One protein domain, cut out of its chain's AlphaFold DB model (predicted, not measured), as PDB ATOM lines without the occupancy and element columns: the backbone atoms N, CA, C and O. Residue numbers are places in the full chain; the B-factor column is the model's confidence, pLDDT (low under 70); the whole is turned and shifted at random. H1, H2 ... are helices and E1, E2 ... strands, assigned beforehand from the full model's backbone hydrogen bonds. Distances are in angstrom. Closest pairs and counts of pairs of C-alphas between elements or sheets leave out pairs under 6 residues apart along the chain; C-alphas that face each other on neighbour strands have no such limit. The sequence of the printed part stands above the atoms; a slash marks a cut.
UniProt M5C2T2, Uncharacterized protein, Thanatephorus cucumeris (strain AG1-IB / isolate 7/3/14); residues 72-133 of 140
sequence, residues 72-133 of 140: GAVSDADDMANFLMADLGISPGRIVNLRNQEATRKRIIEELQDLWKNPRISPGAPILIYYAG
ATOM      1  N   GLY A  72      87.851   4.984 131.392       96.69
ATOM      2  CA  GLY A  72      87.918   3.838 132.311       96.69
ATOM      3  C   GLY A  72      86.573   3.290 132.789       96.69
ATOM      4  O   GLY A  72      86.431   2.081 132.879       96.69
ATOM      5  N   ALA A  73      85.559   4.137 132.991       97.69
ATOM      6  CA  ALA A  73      84.355   3.797 133.757       97.69
ATOM      7  C   ALA A  73      83.567   2.569 133.255       97.69
ATOM      8  O   ALA A  73      82.959   1.851 134.045       97.69
ATOM      9  N   VAL A  74      83.569   2.306 131.944       98.25
ATOM     10  CA  VAL A  74      82.999   1.065 131.384       98.25
ATOM     11  C   VAL A  74      83.869  -0.155 131.706       98.25
ATOM     12  O   VAL A  74      83.329  -1.175 132.114       98.25
ATOM     13  N   SER A  75      85.196  -0.033 131.588       98.31
ATOM     14  CA  SER A  75      86.150  -1.094 131.945       98.31
ATOM     15  C   SER A  75      86.066  -1.430 133.431       98.31
ATOM     16  O   SER A  75      85.953  -2.599 133.772       98.31
ATOM     17  N   ASP A  76      86.031  -0.418 134.302       98.44
ATOM     18  CA  ASP A  76      85.952  -0.604 135.757       98.44
ATOM     19  C   ASP A  76      84.663  -1.360 136.152       98.44
ATOM     20  O   ASP A  76      84.669  -2.256 137.000       98.44
ATOM     21  N   ALA A  77      83.549  -1.042 135.482       98.44
ATOM     22  CA  ALA A  77      82.270  -1.727 135.646       98.44
ATOM     23  C   ALA A  77      82.282  -3.165 135.088       98.44
ATOM     24  O   ALA A  77      81.704  -4.067 135.697       98.44
ATOM     25  N   ASP A  78      82.939  -3.407 133.953       98.31
ATOM     26  CA  ASP A  78      83.072  -4.746 133.369       98.31
ATOM     27  C   ASP A  78      83.995  -5.644 134.206       98.31
ATOM     28  O   ASP A  78      83.662  -6.804 134.448       98.31
ATOM     29  N   ASP A  79      85.094  -5.107 134.737       98.44
ATOM     30  CA  ASP A  79      85.993  -5.810 135.656       98.44
ATOM     31  C   ASP A  79      85.287  -6.158 136.978       98.44
ATOM     32  O   ASP A  79      85.415  -7.284 137.464       98.44
ATOM     33  N   MET A  80      84.450  -5.259 137.513       98.38
ATOM     34  CA  MET A  80      83.592  -5.557 138.668       98.38
ATOM     35  C   MET A  80      82.583  -6.676 138.361       98.38
ATOM     36  O   MET A  80      82.431  -7.607 139.153       98.38
ATOM     37  N   ALA A  81      81.914  -6.637 137.203       97.88
ATOM     38  CA  ALA A  81      80.988  -7.695 136.795       97.88
ATOM     39  C   ALA A  81      81.699  -9.051 136.641       97.88
ATOM     40  O   ALA A  81      81.189 -10.079 137.095       97.88
ATOM     41  N   ASN A  82      82.896  -9.048 136.051       98.06
ATOM     42  CA  ASN A  82      83.741 -10.229 135.906       98.06
ATOM     43  C   ASN A  82      84.162 -10.796 137.267       98.06
ATOM     44  O   ASN A  82      84.035 -12.002 137.463       98.06
ATOM     45  N   PHE A  83      84.576  -9.956 138.221       97.94
ATOM     46  CA  PHE A  83      84.912 -10.370 139.589       97.94
ATOM     47  C   PHE A  83      83.732 -11.067 140.293       97.94
ATOM     48  O   PHE A  83      83.884 -12.167 140.830       97.94
ATOM     49  N   LEU A  84      82.521 -10.493 140.224       97.25
ATOM     50  CA  LEU A  84      81.331 -11.122 140.815       97.25
ATOM     51  C   LEU A  84      81.026 -12.498 140.200       97.25
ATOM     52  O   LEU A  84      80.648 -13.422 140.920       97.25
ATOM     53  N   MET A  85      81.175 -12.653 138.883       96.69
ATOM     54  CA  MET A  85      80.865 -13.912 138.193       96.69
ATOM     55  C   MET A  85      81.968 -14.968 138.338       96.69
ATOM     56  O   MET A  85      81.664 -16.143 138.547       96.69
ATOM     57  N   ALA A  86      83.236 -14.578 138.197       95.94
ATOM     58  CA  ALA A  86      84.370 -15.495 138.118       95.94
ATOM     59  C   ALA A  86      84.913 -15.892 139.496       95.94
ATOM     60  O   ALA A  86      85.189 -17.073 139.714       95.94
ATOM     61  N   ASP A  87      85.037 -14.931 140.416       94.81
ATOM     62  CA  ASP A  87      85.673 -15.141 141.719       94.81
ATOM     63  C   ASP A  87      84.644 -15.394 142.830       94.81
ATOM     64  O   ASP A  87      84.863 -16.252 143.686       94.81
ATOM     65  N   LEU A  88      83.490 -14.711 142.792       93.88
ATOM     66  CA  LEU A  88      82.391 -14.922 143.752       93.88
ATOM     67  C   LEU A  88      81.299 -15.892 143.263       93.88
ATOM     68  O   LEU A  88      80.418 -16.263 144.039       93.88
ATOM     69  N   GLY A  89      81.341 -16.329 141.999       94.12
ATOM     70  CA  GLY A  89      80.404 -17.318 141.451       94.12
ATOM     71  C   GLY A  89      78.947 -16.847 141.354       94.12
ATOM     72  O   GLY A  89      78.035 -17.678 141.321       94.12
ATOM     73  N   ILE A  90      78.699 -15.534 141.335       94.94
ATOM     74  CA  ILE A  90      77.347 -14.973 141.251       94.94
ATOM     75  C   ILE A  90      76.749 -15.255 139.870       94.94
ATOM     76  O   ILE A  90      77.357 -14.995 138.832       94.94
ATOM     77  N   SER A  91      75.523 -15.785 139.856       94.31
ATOM     78  CA  SER A  91      74.798 -16.065 138.614       94.31
ATOM     79  C   SER A  91      74.518 -14.769 137.838       94.31
ATOM     80  O   SER A  91      73.995 -13.828 138.443       94.31
ATOM     81  N   PRO A  92      74.745 -14.720 136.509       93.75
ATOM     82  CA  PRO A  92      74.466 -13.537 135.690       93.75
ATOM     83  C   PRO A  92      73.031 -13.010 135.835       93.75
ATOM     84  O   PRO A  92      72.810 -11.809 135.803       93.75
ATOM     85  N   GLY A  93      72.054 -13.889 136.093       94.81
ATOM     86  CA  GLY A  93      70.656 -13.507 136.336       94.81
ATOM     87  C   GLY A  93      70.392 -12.744 137.645       94.81
ATOM     88  O   GLY A  93      69.236 -12.441 137.935       94.81
ATOM     89  N   ARG A  94      71.429 -12.467 138.447       96.00
ATOM     90  CA  ARG A  94      71.390 -11.588 139.630       96.00
ATOM     91  C   ARG A  94      72.195 -10.296 139.452       96.00
ATOM     92  O   ARG A  94      72.253  -9.504 140.387       96.00
ATOM     93  N   ILE A  95      72.813 -10.089 138.287       97.62
ATOM     94  CA  ILE A  95      73.654  -8.928 137.989       97.62
ATOM     95  C   ILE A  95      73.025  -8.151 136.832       97.62
ATOM     96  O   ILE A  95      73.006  -8.612 135.693       97.62
ATOM     97  N   VAL A  96      72.554  -6.941 137.116       98.31
ATOM     98  CA  VAL A  96      72.158  -5.978 136.089       98.31
ATOM     99  C   VAL A  96      73.376  -5.144 135.713       98.31
ATOM    100  O   VAL A  96      74.019  -4.546 136.575       98.31
ATOM    101  N   ASN A  97      73.685  -5.082 134.421       98.44
ATOM    102  CA  ASN A  97      74.745  -4.241 133.877       98.44
ATOM    103  C   ASN A  97      74.125  -3.142 133.014       98.44
ATOM    104  O   ASN A  97      73.405  -3.450 132.073       98.44
ATOM    105  N   LEU A  98      74.429  -1.879 133.318       98.50
ATOM    106  CA  LEU A  98      74.079  -0.733 132.477       98.50
ATOM    107  C   LEU A  98      75.358  -0.070 131.964       98.50
ATOM    108  O   LEU A  98      76.264   0.214 132.760       98.50
ATOM    109  N   ARG A  99      75.441   0.195 130.654       98.19
ATOM    110  CA  ARG A  99      76.598   0.861 130.031       98.19
ATOM    111  C   ARG A  99      76.185   2.054 129.174       98.19
ATOM    112  O   ARG A  99      75.251   1.964 128.384       98.19
ATOM    113  N   ASN A 100      76.917   3.164 129.292       96.94
ATOM    114  CA  ASN A 100      76.779   4.357 128.440       96.94
ATOM    115  C   ASN A 100      75.311   4.774 128.177       96.94
ATOM    116  O   ASN A 100      74.629   5.224 129.091       96.94
ATOM    117  N   GLN A 101      74.819   4.622 126.939       95.62
ATOM    118  CA  GLN A 101      73.473   5.016 126.515       95.62
ATOM    119  C   GLN A 101      72.350   4.218 127.198       95.62
ATOM    120  O   GLN A 101      71.237   4.726 127.300       95.62
ATOM    121  N   GLU A 102      72.615   3.007 127.690       96.25
ATOM    122  CA  GLU A 102      71.643   2.212 128.457       96.25
ATOM    123  C   GLU A 102      71.487   2.745 129.887       96.25
ATOM    124  O   GLU A 102      70.398   2.700 130.463       96.25
ATOM    125  N   ALA A 103      72.558   3.323 130.440       96.69
ATOM    126  CA  ALA A 103      72.627   3.912 131.775       96.69
ATOM    127  C   ALA A 103      71.930   5.288 131.856       96.69
ATOM    128  O   ALA A 103      72.428   6.242 132.454       96.69
ATOM    129  N   THR A 104      70.749   5.406 131.245       96.12
ATOM    130  CA  THR A 104      69.915   6.609 131.344       96.12
ATOM    131  C   THR A 104      69.438   6.822 132.781       96.12
ATOM    132  O   THR A 104      69.201   5.865 133.521       96.12
ATOM    133  N   ARG A 105      69.178   8.082 133.166       95.06
ATOM    134  CA  ARG A 105      68.573   8.409 134.472       95.06
ATOM    135  C   ARG A 105      67.286   7.617 134.731       95.06
ATOM    136  O   ARG A 105      67.055   7.201 135.859       95.06
ATOM    137  N   LYS A 106      66.452   7.428 133.699       97.75
ATOM    138  CA  LYS A 106      65.217   6.641 133.793       97.75
ATOM    139  C   LYS A 106      65.541   5.186 134.145       97.75
ATOM    140  O   LYS A 106      65.082   4.718 135.180       97.75
ATOM    141  N   ARG A 107      66.403   4.535 133.356       97.81
ATOM    142  CA  ARG A 107      66.772   3.127 133.547       97.81
ATOM    143  C   ARG A 107      67.431   2.875 134.902       97.81
ATOM    144  O   ARG A 107      67.047   1.943 135.587       97.81
ATOM    145  N   ILE A 108      68.358   3.733 135.336       97.81
ATOM    146  CA  ILE A 108      69.003   3.605 136.655       97.81
ATOM    147  C   ILE A 108      67.963   3.653 137.788       97.81
ATOM    148  O   ILE A 108      68.043   2.867 138.726       97.81
ATOM    149  N   ILE A 109      66.969   4.546 137.704       98.06
ATOM    150  CA  ILE A 109      65.894   4.636 138.706       98.06
ATOM    151  C   ILE A 109      64.973   3.407 138.653       98.06
ATOM    152  O   ILE A 109      64.536   2.950 139.705       98.06
ATOM    153  N   GLU A 110      64.683   2.878 137.463       98.25
ATOM    154  CA  GLU A 110      63.897   1.648 137.286       98.25
ATOM    155  C   GLU A 110      64.603   0.446 137.932       98.25
ATOM    156  O   GLU A 110      64.035  -0.165 138.829       98.25
ATOM    157  N   GLU A 111      65.874   0.190 137.607       98.00
ATOM    158  CA  GLU A 111      66.634  -0.939 138.174       98.00
ATOM    159  C   GLU A 111      66.822  -0.825 139.702       98.00
ATOM    160  O   GLU A 111      66.777  -1.825 140.418       98.00
ATOM    161  N   LEU A 112      66.980   0.393 140.242       97.62
ATOM    162  CA  LEU A 112      67.008   0.622 141.694       97.62
ATOM    163  C   LEU A 112      65.655   0.322 142.363       97.62
ATOM    164  O   LEU A 112      65.621  -0.192 143.481       97.62
ATOM    165  N   GLN A 113      64.537   0.626 141.697       96.94
ATOM    166  CA  GLN A 113      63.209   0.250 142.185       96.94
ATOM    167  C   GLN A 113      62.951  -1.250 142.053       96.94
ATOM    168  O   GLN A 113      62.290  -1.820 142.920       96.94
ATOM    169  N   ASP A 114      63.472  -1.892 141.011       96.12
ATOM    170  CA  ASP A 114      63.340  -3.331 140.823       96.12
ATOM    171  C   ASP A 114      64.147  -4.089 141.882       96.12
ATOM    172  O   ASP A 114      63.611  -5.016 142.483       96.12
ATOM    173  N   LEU A 115      65.353  -3.635 142.248       94.75
ATOM    174  CA  LEU A 115      66.080  -4.157 143.417       94.75
ATOM    175  C   LEU A 115      65.280  -4.046 144.730       94.75
ATOM    176  O   LEU A 115      65.386  -4.927 145.576       94.75
ATOM    177  N   TRP A 116      64.463  -3.004 144.908       90.50
ATOM    178  CA  TRP A 116      63.595  -2.870 146.089       90.50
ATOM    179  C   TRP A 116      62.350  -3.774 146.034       90.50
ATOM    180  O   TRP A 116      61.887  -4.257 147.065       90.50
ATOM    181  N   LYS A 117      61.776  -3.986 144.843       93.81
ATOM    182  CA  LYS A 117      60.485  -4.679 144.656       93.81
ATOM    183  C   LYS A 117      60.610  -6.163 144.302       93.81
ATOM    184  O   LYS A 117      59.599  -6.862 144.304       93.81
ATOM    185  N   ASN A 118      61.797  -6.645 143.939       93.31
ATOM    186  CA  ASN A 118      61.993  -7.985 143.388       93.31
ATOM    187  C   ASN A 118      61.744  -9.082 144.447       93.31
ATOM    188  O   ASN A 118      62.572  -9.264 145.340       93.31
ATOM    189  N   PRO A 119      60.682  -9.905 144.314       92.19
ATOM    190  CA  PRO A 119      60.328 -10.926 145.305       92.19
ATOM    191  C   PRO A 119      61.320 -12.102 145.363       92.19
ATOM    192  O   PRO A 119      61.168 -12.995 146.191       92.19
ATOM    193  N   ARG A 120      62.333 -12.137 144.483       91.19
ATOM    194  CA  ARG A 120      63.437 -13.111 144.523       91.19
ATOM    195  C   ARG A 120      64.571 -12.688 145.468       91.19
ATOM    196  O   ARG A 120      65.521 -13.455 145.642       91.19
ATOM    197  N   ILE A 121      64.512 -11.474 146.014       92.62
ATOM    198  CA  ILE A 121      65.474 -10.940 146.979       92.62
ATOM    199  C   ILE A 121      64.891 -11.159 148.376       92.62
ATOM    200  O   ILE A 121      63.943 -10.490 148.780       92.62
ATOM    201  N   SER A 122      65.426 -12.143 149.099       90.56
ATOM    202  CA  SER A 122      64.997 -12.441 150.468       90.56
ATOM    203  C   SER A 122      65.313 -11.273 151.416       90.56
ATOM    204  O   SER A 122      66.336 -10.610 151.229       90.56
ATOM    205  N   PRO A 123      64.527 -11.050 152.484       88.50
ATOM    206  CA  PRO A 123      64.939 -10.173 153.578       88.50
ATOM    207  C   PRO A 123      66.343 -10.548 154.084       88.50
ATOM    208  O   PRO A 123      66.653 -11.726 154.245       88.50
ATOM    209  N   GLY A 124      67.213  -9.554 154.278       87.75
ATOM    210  CA  GLY A 124      68.613  -9.773 154.672       87.75
ATOM    211  C   GLY A 124      69.564 -10.225 153.551       87.75
ATOM    212  O   GLY A 124      70.760 -10.361 153.800       87.75
ATOM    213  N   ALA A 125      69.087 -10.425 152.316       92.06
ATOM    214  CA  ALA A 125      69.954 -10.631 151.156       92.06
ATOM    215  C   ALA A 125      70.854  -9.401 150.909       92.06
ATOM    216  O   ALA A 125      70.346  -8.275 150.887       92.06
ATOM    217  N   PRO A 126      72.170  -9.570 150.683       94.00
ATOM    218  CA  PRO A 126      73.035  -8.449 150.346       94.00
ATOM    219  C   PRO A 126      72.744  -7.933 148.929       94.00
ATOM    220  O   PRO A 126      72.486  -8.704 147.999       94.00
ATOM    221  N   ILE A 127      72.842  -6.612 148.766       95.81
ATOM    222  CA  ILE A 127      72.706  -5.903 147.491       95.81
ATOM    223  C   ILE A 127      73.966  -5.059 147.277       95.81
ATOM    224  O   ILE A 127      74.358  -4.293 148.156       95.81
ATOM    225  N   LEU A 128      74.580  -5.174 146.100       97.06
ATOM    226  CA  LEU A 128      75.690  -4.327 145.661       97.06
ATOM    227  C   LEU A 128      75.208  -3.338 144.597       97.06
ATOM    228  O   LEU A 128      74.656  -3.732 143.574       97.06
ATOM    229  N   ILE A 129      75.474  -2.051 144.800       98.19
ATOM    230  CA  ILE A 129      75.319  -1.029 143.762       98.19
ATOM    231  C   ILE A 129      76.712  -0.479 143.468       98.19
ATOM    232  O   ILE A 129      77.360   0.078 144.352       98.19
ATOM    233  N   TYR A 130      77.175  -0.656 142.234       98.50
ATOM    234  CA  TYR A 130      78.458  -0.151 141.756       98.50
ATOM    235  C   TYR A 130      78.225   0.908 140.678       98.50
ATOM    236  O   TYR A 130      77.465   0.682 139.736       98.50
ATOM    237  N   TYR A 131      78.895   2.052 140.799       98.25
ATOM    238  CA  TYR A 131      78.839   3.137 139.823       98.25
ATOM    239  C   TYR A 131      80.248   3.638 139.514       98.25
ATOM    240  O   TYR A 131      80.960   4.088 140.411       98.25
ATOM    241  N   ALA A 132      80.602   3.622 138.233       98.00
ATOM    242  CA  ALA A 132      81.754   4.315 137.686       98.00
ATOM    243  C   ALA A 132      81.281   5.329 136.632       98.00
ATOM    244  O   ALA A 132      80.503   5.008 135.728       98.00
ATOM    245  N   GLY A 133      81.745   6.572 136.754       96.06
ATOM    246  CA  GLY A 133      81.313   7.684 135.914       96.06
ATOM    247  C   GLY A 133      81.641   9.040 136.538       96.06
ATOM    248  O   GLY A 133      82.299   9.121 137.574       96.06
TER     249      GLY A 133
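This is residues 72 to 133 of the 140 residues of an uncharacterized protein of Thanatephorus cucumeris (strain AG1-IB / isolate 7/3/14) (UniProt M5C2T2). A flat slab has two strands, E1 and E2, running much the same way in its middle, with helix H1 along one side and helix H2 along the other, both running back against the strands. The printed part has 62 residues in the order H1, E1, H2, E2, of mixed class. The strands pair with no named strand. It is only just compact, close to loose, with a radius of gyration of the C-alphas of 12.2 A and spans of 34 by 31 by 15 A.

H1, residues 73 to 86, begins at C-alpha 73 (84.355, 3.797, 133.757) and is 19.8 A long. E1 is residues 95 to 99. H2, residues 105 to 117, is 18.5 A long. E2, residues 127 to 132, 16.8 A, ends at C-alpha 132 (81.754, 4.315, 137.686).

E1 and E2 are near each other. The closest C-alphas of H1 and E2, Ala 73 and Ala 132, are 4.7 A apart; those of E1 and H2, Val 96 and Glu 111, 7.8 A. H1 and H2 are apart. In both helices every O i to N i+4 pair is within hydrogen-bond range.

The farthest C-alphas, Gly 72 and Pro 123, are 34.3 A apart. Residues 101 to 106, of which 105 to 106 belong to H2, stand free. The printed part has no cut, no link is long, and no printed residue is under 70 in pLDDT.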